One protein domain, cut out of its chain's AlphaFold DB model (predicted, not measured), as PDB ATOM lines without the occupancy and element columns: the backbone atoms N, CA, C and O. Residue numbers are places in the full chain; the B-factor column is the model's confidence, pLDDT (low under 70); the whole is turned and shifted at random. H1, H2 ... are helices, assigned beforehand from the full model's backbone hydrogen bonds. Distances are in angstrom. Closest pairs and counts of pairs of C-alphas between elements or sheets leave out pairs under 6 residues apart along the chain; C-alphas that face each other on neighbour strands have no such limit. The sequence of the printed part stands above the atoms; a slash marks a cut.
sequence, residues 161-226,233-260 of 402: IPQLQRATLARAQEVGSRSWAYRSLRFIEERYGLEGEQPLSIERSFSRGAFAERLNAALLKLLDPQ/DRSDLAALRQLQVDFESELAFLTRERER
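What this domain is: This is residues 161 to 226 and 233 to 260 of the 402 residues of the protein "Gll1445 protein" of Gloeobacter violaceus (strain ATCC 29082 / PCC 7421) (UniProt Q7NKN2). Helices H2, H3 and H4 form a crossed three-helix bundle; H5 packs on H3 with residues 250 to 254, and H1 sits at the periphery. The long link of residues 193 to 207 has no named element. The printed part has 94 residues with five helices, H1 to H5 in order, and no named strand: all helix. It is compact, with a radius of gyration of the C-alphas of 12.8 A, spanning 36 by 31 by 26 A.

Where its parts are: H1 is residues 161 to 171, beginning at C-alpha (206.666, 240.304, 124.743). H2 is 180 to 192, H3 208 to 223 (21.3 A), H4 234 to 246 and H5 248 to 260, ending at C-alpha (201.713, 206.108, 143.259).

How they stand to each other: H1 only just touches H4, through Asp 246 alone, with 3 pairs of C-alphas within 8 A; the closest are Ala 170 and Asp 246, 6.6 A. H2 and H4 touch, closest at C-alphas 181 and 243, 6.6 A, at a steep tilt of 45 degrees, opposite ways. H3 is close but not clearly touching H2, C-alphas 185 and 215 being closest at 7.0 A. H3 and H5 touch, about perpendicular at 73 degrees, closest at C-alphas 212 and 250, 6.0 A. Every O i to N i+4 pair is within hydrogen-bond range in H2, H3, H4 and H5; in H1, 6 of 7.

The domain as a whole: C-alphas 161 and 260 are the farthest apart, 39.2 A. Residues 227 to 232 are not printed; C-alphas 226 and 233 are 16.3 A apart. Confidence is under 70 at residues 161 to 171, 196 to 198, 202 and 225 to 226.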
ATOM      1  N   ILE A 161     205.521 240.575 123.848       47.75
ATOM      2  CA  ILE A 161     206.666 240.304 124.743       47.75
ATOM      3  C   ILE A 161     206.418 239.080 125.651       47.75
ATOM      4  O   ILE A 161     207.318 238.244 125.756       47.75
ATOM      5  N   PRO A 162     205.222 238.897 126.254       51.16
ATOM      6  CA  PRO A 162     204.906 237.681 127.000       51.16
ATOM      7  C   PRO A 162     204.985 236.422 126.133       51.16
ATOM      8  O   PRO A 162     205.523 235.418 126.580       51.16
ATOM      9  N   GLN A 163     204.510 236.463 124.881       52.28
ATOM     10  CA  GLN A 163     204.490 235.281 124.010       52.28
ATOM     11  C   GLN A 163     205.887 234.808 123.582       52.28
ATOM     12  O   GLN A 163     206.156 233.607 123.598       52.28
ATOM     13  N   LEU A 164     206.808 235.731 123.286       47.53
ATOM     14  CA  LEU A 164     208.209 235.392 123.008       47.53
ATOM     15  C   LEU A 164     208.910 234.803 124.242       47.53
ATOM     16  O   LEU A 164     209.625 233.803 124.136       47.53
ATOM     17  N   GLN A 165     208.658 235.357 125.432       53.66
ATOM     18  CA  GLN A 165     209.189 234.786 126.672       53.66
ATOM     19  C   GLN A 165     208.592 233.401 126.980       53.66
ATOM     20  O   GLN A 165     209.327 232.532 127.440       53.66
ATOM     21  N   ARG A 166     207.314 233.156 126.653       55.84
ATOM     22  CA  ARG A 166     206.637 231.847 126.788       55.84
ATOM     23  C   ARG A 166     207.246 230.769 125.899       55.84
ATOM     24  O   ARG A 166     207.615 229.711 126.396       55.84
ATOM     25  N   ALA A 167     207.425 231.050 124.606       55.62
ATOM     26  CA  ALA A 167     208.038 230.091 123.680       55.62
ATOM     27  C   ALA A 167     209.477 229.728 124.091       55.62
ATOM     28  O   ALA A 167     209.927 228.604 123.871       55.62
ATOM     29  N   THR A 168     210.180 230.670 124.725       58.78
ATOM     30  CA  THR A 168     211.528 230.439 125.254       58.78
ATOM     31  C   THR A 168     211.496 229.571 126.514       58.78
ATOM     32  O   THR A 168     212.341 228.697 126.667       58.78
ATOM     33  N   LEU A 169     210.504 229.755 127.395       65.00
ATOM     34  CA  LEU A 169     210.393 229.028 128.667       65.00
ATOM     35  C   LEU A 169     209.902 227.581 128.502       65.00
ATOM     36  O   LEU A 169     210.354 226.700 129.228       65.00
ATOM     37  N   ALA A 170     209.034 227.326 127.516       61.97
ATOM     38  CA  ALA A 170     208.571 225.980 127.168       61.97
ATOM     39  C   ALA A 170     209.693 225.088 126.596       61.97
ATOM     40  O   ALA A 170     209.619 223.868 126.675       61.97
ATOM     41  N   ARG A 171     210.744 225.692 126.019       62.38
ATOM     42  CA  ARG A 171     211.900 224.980 125.440       62.38
ATOM     43  C   ARG A 171     213.149 225.013 126.321       62.38
ATOM     44  O   ARG A 171     214.114 224.309 126.029       62.38
ATOM     45  N   ALA A 172     213.163 225.839 127.363       74.62
ATOM     46  CA  ALA A 172     214.312 225.980 128.245       74.62
ATOM     47  C   ALA A 172     214.410 224.786 129.202       74.62
ATOM     48  O   ALA A 172     213.464 224.479 129.920       74.62
ATOM     49  N   GLN A 173     215.574 224.135 129.247       79.12
ATOM     50  CA  GLN A 173     215.849 223.075 130.227       79.12
ATOM     51  C   GLN A 173     216.013 223.631 131.653       79.12
ATOM     52  O   GLN A 173     215.758 222.931 132.636       79.12
ATOM     53  N   GLU A 174     216.383 224.911 131.760       88.00
ATOM     54  CA  GLU A 174     216.563 225.628 133.016       88.00
ATOM     55  C   GLU A 174     215.723 226.907 133.073       88.00
ATOM     56  O   GLU A 174     215.611 227.672 132.113       88.00
ATOM     57  N   VAL A 175     215.179 227.173 134.254       88.19
ATOM     58  CA  VAL A 175     214.489 228.405 134.609       88.19
ATOM     59  C   VAL A 175     215.522 229.352 135.211       88.19
ATOM     60  O   VAL A 175     215.901 229.247 136.378       88.19
ATOM     61  N   GLY A 176     216.022 230.271 134.386       86.50
ATOM     62  CA  GLY A 176     216.982 231.281 134.828       86.50
ATOM     63  C   GLY A 176     216.356 232.298 135.786       86.50
ATOM     64  O   GLY A 176     215.177 232.641 135.661       86.50
ATOM     65  N   SER A 177     217.170 232.864 136.678       86.06
ATOM     66  CA  SER A 177     216.727 233.823 137.702       86.06
ATOM     67  C   SER A 177     216.119 235.122 137.150       86.06
ATOM     68  O   SER A 177     215.337 235.804 137.811       86.06
ATOM     69  N   ARG A 178     216.444 235.464 135.897       83.94
ATOM     70  CA  ARG A 178     215.882 236.618 135.174       83.94
ATOM     71  C   ARG A 178     214.545 236.321 134.489       83.94
ATOM     72  O   ARG A 178     213.894 237.252 133.999       83.94
ATOM     73  N   SER A 179     214.132 235.055 134.425       88.75
ATOM     74  CA  SER A 179     212.853 234.682 133.822       88.75
ATOM     75  C   SER A 179     211.690 235.316 134.589       88.75
ATOM     76  O   SER A 179     211.807 235.668 135.767       88.75
ATOM     77  N   TRP A 180     210.570 235.531 133.901       91.50
ATOM     78  CA  TRP A 180     209.362 236.013 134.569       91.50
ATOM     79  C   TRP A 180     208.861 234.955 135.564       91.50
ATOM     80  O   TRP A 180     208.540 235.315 136.688       91.50
ATOM     81  N   ALA A 181     208.926 233.665 135.200       91.69
ATOM     82  CA  ALA A 181     208.471 232.562 136.039       91.69
ATOM     83  C   ALA A 181     209.198 232.525 137.391       91.69
ATOM     84  O   ALA A 181     208.560 232.479 138.440       91.69
ATOM     85  N   TYR A 182     210.529 232.649 137.361       92.00
ATOM     86  CA  TYR A 182     211.354 232.703 138.566       92.00
ATOM     87  C   TYR A 182     210.972 233.852 139.496       92.00
ATOM     88  O   TYR A 182     210.779 233.662 140.693       92.00
ATOM     89  N   ARG A 183     210.847 235.056 138.931       91.50
ATOM     90  CA  ARG A 183     210.514 236.260 139.695       91.50
ATOM     91  C   ARG A 183     209.103 236.200 140.265       91.50
ATOM     92  O   ARG A 183     208.914 236.606 141.404       91.50
ATOM     93  N   SER A 184     208.146 235.681 139.498       92.81
ATOM     94  CA  SER A 184     206.766 235.501 139.943       92.81
ATOM     95  C   SER A 184     206.684 234.532 141.115       92.81
ATOM     96  O   SER A 184     206.137 234.904 142.147       92.81
ATOM     97  N   LEU A 185     207.276 233.337 141.001       91.69
ATOM     98  CA  LEU A 185     207.244 232.360 142.091       91.69
ATOM     99  C   LEU A 185     207.969 232.884 143.334       91.69
ATOM    100  O   LEU A 185     207.435 232.783 144.429       91.69
ATOM    101  N   ARG A 186     209.130 233.526 143.166       91.31
ATOM    102  CA  ARG A 186     209.858 234.146 144.278       91.31
ATOM    103  C   ARG A 186     209.041 235.207 145.005       91.31
ATOM    104  O   ARG A 186     208.988 235.186 146.226       91.31
ATOM    105  N   PHE A 187     208.403 236.112 144.266       90.81
ATOM    106  CA  PHE A 187     207.583 237.160 144.868       90.81
ATOM    107  C   PHE A 187     206.403 236.574 145.652       90.81
ATOM    108  O   PHE A 187     206.091 237.047 146.739       90.81
ATOM    109  N   ILE A 188     205.782 235.516 145.126       90.50
ATOM    110  CA  ILE A 188     204.700 234.798 145.806       90.50
ATOM    111  C   ILE A 188     205.232 234.111 147.073       90.50
ATOM    112  O   ILE A 188     204.648 234.266 148.140       90.50
ATOM    113  N   GLU A 189     206.358 233.401 147.000       90.44
ATOM    114  CA  GLU A 189     206.940 232.742 148.174       90.44
ATOM    115  C   GLU A 189     207.306 233.729 149.286       90.44
ATOM    116  O   GLU A 189     206.967 233.483 150.440       90.44
ATOM    117  N   GLU A 190     207.937 234.854 148.938       89.44
ATOM    118  CA  GLU A 190     208.296 235.913 149.890       89.44
ATOM    119  C   GLU A 190     207.044 236.554 150.512       89.44
ATOM    120  O   GLU A 190     207.006 236.815 151.713       89.44
ATOM    121  N   ARG A 191     205.989 236.783 149.716       87.44
ATOM    122  CA  ARG A 191     204.761 237.450 150.174       87.44
ATOM    123  C   ARG A 191     203.918 236.588 151.109       87.44
ATOM    124  O   ARG A 191     203.337 237.122 152.049       87.44
ATOM    125  N   TYR A 192     203.837 235.286 150.846       86.56
ATOM    126  CA  TYR A 192     203.017 234.352 151.627       86.56
ATOM    127  C   TYR A 192     203.841 233.483 152.590       86.56
ATOM    128  O   TYR A 192     203.303 232.549 153.178       86.56
ATOM    129  N   GLY A 193     205.138 233.767 152.761       85.69
ATOM    130  CA  GLY A 193     206.013 233.042 153.689       85.69
ATOM    131  C   GLY A 193     206.183 231.559 153.341       85.69
ATOM    132  O   GLY A 193     206.296 230.717 154.229       85.69
ATOM    133  N   LEU A 194     206.175 231.213 152.052       82.25
ATOM    134  CA  LEU A 194     206.203 229.824 151.571       82.25
ATOM    135  C   LEU A 194     207.621 229.284 151.377       82.25
ATOM    136  O   LEU A 194     207.816 228.356 150.592       82.25
ATOM    137  N   GLU A 195     208.601 229.860 152.066       74.00
ATOM    138  CA  GLU A 195     210.007 229.516 151.891       74.00
ATOM    139  C   GLU A 195     210.218 227.998 152.034       74.00
ATOM    140  O   GLU A 195     209.838 227.373 153.026       74.00
ATOM    141  N   GLY A 196     210.775 227.383 150.987       64.56
ATOM    142  CA  GLY A 196     211.272 226.011 151.055       64.56
ATOM    143  C   GLY A 196     212.589 225.936 151.832       64.56
ATOM    144  O   GLY A 196     213.160 226.960 152.198       64.56
ATOM    145  N   GLU A 197     213.136 224.728 152.002       59.72
ATOM    146  CA  GLU A 197     214.413 224.495 152.712       59.72
ATOM    147  C   GLU A 197     215.599 225.317 152.166       59.72
ATOM    148  O   GLU A 197     216.591 225.524 152.864       59.72
ATOM    149  N   GLN A 198     215.512 225.803 150.921       65.56
ATOM    150  CA  GLN A 198     216.461 226.756 150.348       65.56
ATOM    151  C   GLN A 198     215.727 227.934 149.684       65.56
ATOM    152  O   GLN A 198     214.896 227.708 148.798       65.56
ATOM    153  N   PRO A 199     216.054 229.197 150.010       70.25
ATOM    154  CA  PRO A 199     215.432 230.363 149.383       70.25
ATOM    155  C   PRO A 199     215.811 230.497 147.896       70.25
ATOM    156  O   PRO A 199     216.903 230.102 147.473       70.25
ATOM    157  N   LEU A 200     214.910 231.065 147.084       74.44
ATOM    158  CA  LEU A 200     215.185 231.395 145.677       74.44
ATOM    159  C   LEU A 200     216.228 232.524 145.604       74.44
ATOM    160  O   LEU A 200     215.902 233.705 145.698       74.44
ATOM    161  N   SER A 201     217.502 232.169 145.416       72.56
ATOM    162  CA  SER A 201     218.597 233.141 145.269       72.56
ATOM    163  C   SER A 201     218.619 233.798 143.882       72.56
ATOM    164  O   SER A 201     218.389 233.149 142.866       72.56
ATOM    165  N   ILE A 202     218.961 235.085 143.804       69.69
ATOM    166  CA  ILE A 202     219.001 235.876 142.554       69.69
ATOM    167  C   ILE A 202     219.993 235.307 141.521       69.69
ATOM    168  O   ILE A 202     219.866 235.571 140.324       69.69
ATOM    169  N   GLU A 203     220.964 234.508 141.955       71.94
ATOM    170  CA  GLU A 203     222.062 234.035 141.104       71.94
ATOM    171  C   GLU A 203     221.910 232.586 140.627       71.94
ATOM    172  O   GLU A 203     222.655 232.158 139.748       71.94
ATOM    173  N   ARG A 204     220.941 231.828 141.156       77.94
ATOM    174  CA  ARG A 204     220.749 230.419 140.783       77.94
ATOM    175  C   ARG A 204     219.690 230.255 139.695       77.94
ATOM    176  O   ARG A 204     218.584 230.780 139.807       77.94
ATOM    177  N   SER A 205     220.028 229.494 138.655       83.81
ATOM    178  CA  SER A 205     219.041 228.846 137.793       83.81
ATOM    179  C   SER A 205     218.564 227.549 138.448       83.81
ATOM    180  O   SER A 205     219.279 226.932 139.239       83.81
ATOM    181  N   PHE A 206     217.336 227.148 138.136       82.94
ATOM    182  CA  PHE A 206     216.786 225.855 138.542       82.94
ATOM    183  C   PHE A 206     216.502 225.022 137.304       82.94
ATOM    184  O   PHE A 206     216.103 225.559 136.272       82.94
ATOM    185  N   SER A 207     216.649 223.703 137.406       87.38
ATOM    186  CA  SER A 207     216.085 222.819 136.386       87.38
ATOM    187  C   SER A 207     214.559 222.978 136.352       87.38
ATOM    188  O   SER A 207     213.943 223.285 137.379       87.38
ATOM    189  N   ARG A 208     213.925 222.761 135.189       88.25
ATOM    190  CA  ARG A 208     212.450 222.821 135.076       88.25
ATOM    191  C   ARG A 208     211.747 221.936 136.111       88.25
ATOM    192  O   ARG A 208     210.787 222.387 136.722       88.25
ATOM    193  N   GLY A 209     212.265 220.729 136.354       85.50
ATOM    194  CA  GLY A 209     211.716 219.802 137.349       85.50
ATOM    195  C   GLY A 209     211.805 220.333 138.782       85.50
ATOM    196  O   GLY A 209     210.800 220.362 139.481       85.50
ATOM    197  N   ALA A 210     212.972 220.840 139.200       86.25
ATOM    198  CA  ALA A 210     213.135 221.409 140.541       86.25
ATOM    199  C   ALA A 210     212.269 222.664 140.744       86.25
ATOM    200  O   ALA A 210     211.721 222.886 141.822       86.25
ATOM    201  N   PHE A 211     212.112 223.480 139.697       91.94
ATOM    202  CA  PHE A 211     211.200 224.621 139.725       91.94
ATOM    203  C   PHE A 211     209.733 224.175 139.847       91.94
ATOM    204  O   PHE A 211     208.983 224.759 140.625       91.94
ATOM    205  N   ALA A 212     209.331 223.125 139.124       90.81
ATOM    206  CA  ALA A 212     207.978 222.579 139.173       90.81
ATOM    207  C   ALA A 212     207.638 221.936 140.527       90.81
ATOM    208  O   ALA A 212     206.531 222.136 141.014       90.81
ATOM    209  N   GLU A 213     208.576 221.229 141.170       88.19
ATOM    210  CA  GLU A 213     208.398 220.691 142.533       88.19
ATOM    211  C   GLU A 213     208.063 221.807 143.525       88.19
ATOM    212  O   GLU A 213     207.136 221.705 144.331       88.19
ATOM    213  N   ARG A 214     208.788 222.916 143.406       90.50
ATOM    214  CA  ARG A 214     208.635 224.083 144.263       90.50
ATOM    215  C   ARG A 214     207.334 224.841 143.990       90.50
ATOM    216  O   ARG A 214     206.609 225.178 144.923       90.50
ATOM    217  N   LEU A 215     206.992 225.024 142.713       92.69
ATOM    218  CA  LEU A 215     205.694 225.551 142.291       92.69
ATOM    219  C   LEU A 215     204.549 224.683 142.828       92.69
ATOM    220  O   LEU A 215     203.594 225.223 143.373       92.69
ATOM    221  N   ASN A 216     204.649 223.356 142.727       91.38
ATOM    222  CA  ASN A 216     203.635 222.435 143.237       91.38
ATOM    223  C   ASN A 216     203.447 222.581 144.754       91.38
ATOM    224  O   ASN A 216     202.319 222.657 145.229       91.38
ATOM    225  N   ALA A 217     204.540 222.700 145.513       89.00
ATOM    226  CA  ALA A 217     204.476 222.953 146.951       89.00
ATOM    227  C   ALA A 217     203.793 224.293 147.282       89.00
ATOM    228  O   ALA A 217     202.976 224.352 148.201       89.00
ATOM    229  N   ALA A 218     204.083 225.354 146.522       89.56
ATOM    230  CA  ALA A 218     203.425 226.650 146.688       89.56
ATOM    231  C   ALA A 218     201.925 226.580 146.349       89.56
ATOM    232  O   ALA A 218     201.104 227.130 147.079       89.56
ATOM    233  N   LEU A 219     201.557 225.865 145.282       89.69
ATOM    234  CA  LEU A 219     200.163 225.657 144.887       89.69
ATOM    235  C   LEU A 219     199.386 224.887 145.953       89.69
ATOM    236  O   LEU A 219     198.295 225.311 146.310       89.69
ATOM    237  N   LEU A 220     199.955 223.810 146.499       86.44
ATOM    238  CA  LEU A 220     199.323 223.037 147.572       86.44
ATOM    239  C   LEU A 220     199.092 223.881 148.827       86.44
ATOM    240  O   LEU A 220     198.059 223.747 149.459       86.44
ATOM    241  N   LYS A 221     200.018 224.780 149.177       85.94
ATOM    242  CA  LYS A 221     199.858 225.649 150.352       85.94
ATOM    243  C   LYS A 221     198.875 226.805 150.144       85.94
ATOM    244  O   LYS A 221     198.316 227.279 151.120       85.94
ATOM    245  N   LEU A 222     198.722 227.302 148.913       85.19
ATOM    246  CA  LEU A 222     197.909 228.491 148.616       85.19
ATOM    247  C   LEU A 222     196.521 228.191 148.047       85.19
ATOM    248  O   LEU A 222     195.663 229.070 148.057       85.19
ATOM    249  N   LEU A 223     196.322 227.010 147.459       80.50
ATOM    250  CA  LEU A 223     195.065 226.624 146.813       80.50
ATOM    251  C   LEU A 223     194.311 225.529 147.570       80.50
ATOM    252  O   LEU A 223     193.152 225.294 147.229       80.50
ATOM    253  N   ASP A 224     194.934 224.863 148.546       72.69
ATOM    254  CA  ASP A 224     194.244 223.908 149.414       72.69
ATOM    255  C   ASP A 224     193.635 224.667 150.607       72.69
ATOM    256  O   ASP A 224     194.389 225.217 151.412       72.69
ATOM    257  N   PRO A 225     192.295 224.768 150.703       58.03
ATOM    258  CA  PRO A 225     191.636 225.654 151.649       58.03
ATOM    259  C   PRO A 225     191.826 225.174 153.093       58.03
ATOM    260  O   PRO A 225     191.161 224.235 153.535       58.03
ATOM    261  N   GLN A 226     192.689 225.841 153.858       57.69
ATOM    262  CA  GLN A 226     192.774 225.657 155.306       57.69
ATOM    263  C   GLN A 226     191.863 226.675 156.023       57.69
ATOM    264  O   GLN A 226     191.715 227.826 155.595       57.69
ATOM    265  N   ASP A 233     195.992 237.397 146.715       89.56
ATOM    266  CA  ASP A 233     195.763 238.495 145.784       89.56
ATOM    267  C   ASP A 233     195.396 237.956 144.389       89.56
ATOM    268  O   ASP A 233     195.979 236.991 143.887       89.56
ATOM    269  N   ARG A 234     194.446 238.611 143.711       86.12
ATOM    270  CA  ARG A 234     193.990 238.208 142.368       86.12
ATOM    271  C   ARG A 234     195.133 238.204 141.355       86.12
ATOM    272  O   ARG A 234     195.130 237.378 140.443       86.12
ATOM    273  N   SER A 235     196.088 239.123 141.508       86.94
ATOM    274  CA  SER A 235     197.280 239.191 140.656       86.94
ATOM    275  C   SER A 235     198.175 237.963 140.837       86.94
ATOM    276  O   SER A 235     198.623 237.371 139.855       86.94
ATOM    277  N   ASP A 236     198.388 237.542 142.083       88.88
ATOM    278  CA  ASP A 236     199.232 236.392 142.414       88.88
ATOM    279  C   ASP A 236     198.564 235.088 141.972       88.88
ATOM    280  O   ASP A 236     199.208 234.224 141.383       88.88
ATOM    281  N   LEU A 237     197.243 234.988 142.134       88.56
ATOM    282  CA  LEU A 237     196.458 233.857 141.647       88.56
ATOM    283  C   LEU A 237     196.516 233.746 140.113       88.56
ATOM    284  O   LEU A 237     196.669 232.650 139.571       88.56
ATOM    285  N   ALA A 238     196.454 234.870 139.391       88.19
ATOM    286  CA  ALA A 238     196.636 234.880 137.940       88.19
ATOM    287  C   ALA A 238     198.052 234.437 137.531       88.19
ATOM    288  O   ALA A 238     198.201 233.678 136.572       88.19
ATOM    289  N   ALA A 239     199.081 234.860 138.272       90.44
ATOM    290  CA  ALA A 239     200.456 234.426 138.044       90.44
ATOM    291  C   ALA A 239     200.643 232.925 138.324       90.44
ATOM    292  O   ALA A 239     201.270 232.241 137.519       90.44
ATOM    293  N   LEU A 240     200.052 232.393 139.400       91.88
ATOM    294  CA  LEU A 240     200.066 230.961 139.720       91.88
ATOM    295  C   LEU A 240     199.380 230.126 138.641       91.88
ATOM    296  O   LEU A 240     199.946 229.135 138.194       91.88
ATOM    297  N   ARG A 241     198.205 230.553 138.163       91.62
ATOM    298  CA  ARG A 241     197.518 229.884 137.047       91.62
ATOM    299  C   ARG A 241     198.350 229.900 135.773       91.62
ATOM    300  O   ARG A 241     198.407 228.908 135.056       91.62
ATOM    301  N   GLN A 242     199.017 231.016 135.494       89.81
ATOM    302  CA  GLN A 242     199.892 231.108 134.332       89.81
ATOM    303  C   GLN A 242     201.101 230.169 134.473       89.81
ATOM    304  O   GLN A 242     201.423 229.448 133.534       89.81
ATOM    305  N   LEU A 243     201.723 230.116 135.653       93.00
ATOM    306  CA  LEU A 243     202.802 229.177 135.963       93.00
ATOM    307  C   LEU A 243     202.348 227.714 135.851       93.00
ATOM    308  O   LEU A 243     203.098 226.899 135.326       93.00
ATOM    309  N   GLN A 244     201.130 227.384 136.282       92.56
ATOM    310  CA  GLN A 244     200.559 226.045 136.107       92.56
ATOM    311  C   GLN A 244     200.484 225.644 134.632       92.56
ATOM    312  O   GLN A 244     200.874 224.534 134.294       92.56
ATOM    313  N   VAL A 245     200.038 226.551 133.757       92.00
ATOM    314  CA  VAL A 245     199.979 226.298 132.308       92.00
ATOM    315  C   VAL A 245     201.382 226.108 131.725       92.00
ATOM    316  O   VAL A 245     201.622 225.178 130.963       92.00
ATOM    317  N   ASP A 246     202.341 226.955 132.101       87.88
ATOM    318  CA  ASP A 246     203.695 226.906 131.532       87.88
ATOM    319  C   ASP A 246     204.539 225.703 132.030       87.88
ATOM    320  O   ASP A 246     205.563 225.362 131.421       87.88
ATOM    321  N   PHE A 247     204.106 225.038 133.111       92.50
ATOM    322  CA  PHE A 247     204.739 223.861 133.734       92.50
ATOM    323  C   PHE A 247     203.806 222.641 133.833       92.50
ATOM    324  O   PHE A 247     204.059 221.730 134.621       92.50
ATOM    325  N   GLU A 248     202.738 222.599 133.033       91.38
ATOM    326  CA  GLU A 248     201.690 221.573 133.116       91.38
ATOM    327  C   GLU A 248     202.249 220.145 133.023       91.38
ATOM    328  O   GLU A 248     201.874 219.279 133.812       91.38
ATOM    329  N   SER A 249     203.195 219.897 132.110       83.44
ATOM    330  CA  SER A 249     203.805 218.577 131.921       83.44
ATOM    331  C   SER A 249     204.565 218.074 133.150       83.44
ATOM    332  O   SER A 249     204.484 216.895 133.490       83.44
ATOM    333  N   GLU A 250     205.298 218.955 133.826       90.88
ATOM    334  CA  GLU A 250     206.079 218.633 135.017       90.88
ATOM    335  C   GLU A 250     205.175 218.485 136.237       90.88
ATOM    336  O   GLU A 250     205.356 217.558 137.022       90.88
ATOM    337  N   LEU A 251     204.169 219.353 136.377       87.81
ATOM    338  CA  LEU A 251     203.182 219.241 137.449       87.81
ATOM    339  C   LEU A 251     202.377 217.941 137.324       87.81
ATOM    340  O   LEU A 251     202.244 217.215 138.304       87.81
ATOM    341  N   ALA A 252     201.928 217.583 136.117       86.12
ATOM    342  CA  ALA A 252     201.228 216.323 135.866       86.12
ATOM    343  C   ALA A 252     202.101 215.093 136.168       86.12
ATOM    344  O   ALA A 252     201.595 214.070 136.637       86.12
ATOM    345  N   PHE A 253     203.411 215.177 135.916       84.75
ATOM    346  CA  PHE A 253     204.356 214.137 136.311       84.75
ATOM    347  C   PHE A 253     204.419 213.990 137.840       84.75
ATOM    348  O   PHE A 253     204.271 212.879 138.348       84.75
ATOM    349  N   LEU A 254     204.546 215.101 138.571       79.25
ATOM    350  CA  LEU A 254     204.619 215.106 140.036       79.25
ATOM    351  C   LEU A 254     203.335 214.598 140.702       79.25
ATOM    352  O   LEU A 254     203.408 213.844 141.671       79.25
ATOM    353  N   THR A 255     202.159 214.955 140.178       81.94
ATOM    354  CA  THR A 255     200.879 214.441 140.690       81.94
ATOM    355  C   THR A 255     200.806 212.918 140.568       81.94
ATOM    356  O   THR A 255     200.464 212.244 141.536       81.94
ATOM    357  N   ARG A 256     201.216 212.351 139.424       79.62
ATOM    358  CA  ARG A 256     201.233 210.890 139.218       79.62
ATOM    359  C   ARG A 256     202.238 210.173 140.114       79.62
ATOM    360  O   ARG A 256     201.981 209.045 140.528       79.62
ATOM    361  N   GLU A 257     203.394 210.781 140.381       76.94
ATOM    362  CA  GLU A 257     204.350 210.218 141.339       76.94
ATOM    363  C   GLU A 257     203.766 210.176 142.749       76.94
ATOM    364  O   GLU A 257     203.892 209.157 143.427       76.94
ATOM    365  N   ARG A 258     203.071 211.238 143.165       76.75
ATOM    366  CA  ARG A 258     202.429 211.300 144.478       76.75
ATOM    367  C   ARG A 258     201.304 210.273 144.628       76.75
ATOM    368  O   ARG A 258     201.279 209.549 145.616       76.75
ATOM    369  N   GLU A 259     200.431 210.138 143.632       75.62
ATOM    370  CA  GLU A 259     199.353 209.135 143.639       75.62
ATOM    371  C   GLU A 259     199.885 207.697 143.728       75.62
ATOM    372  O   GLU A 259     199.279 206.841 144.367       75.62
ATOM    373  N   ARG A 260     201.051 207.418 143.132       70.06
ATOM    374  CA  ARG A 260     201.713 206.108 143.259       70.06
ATOM    375  C   ARG A 260     202.272 205.852 144.656       70.06
ATOM    376  O   ARG A 260     202.421 204.692 145.030       70.06
TER     377      ARG A 260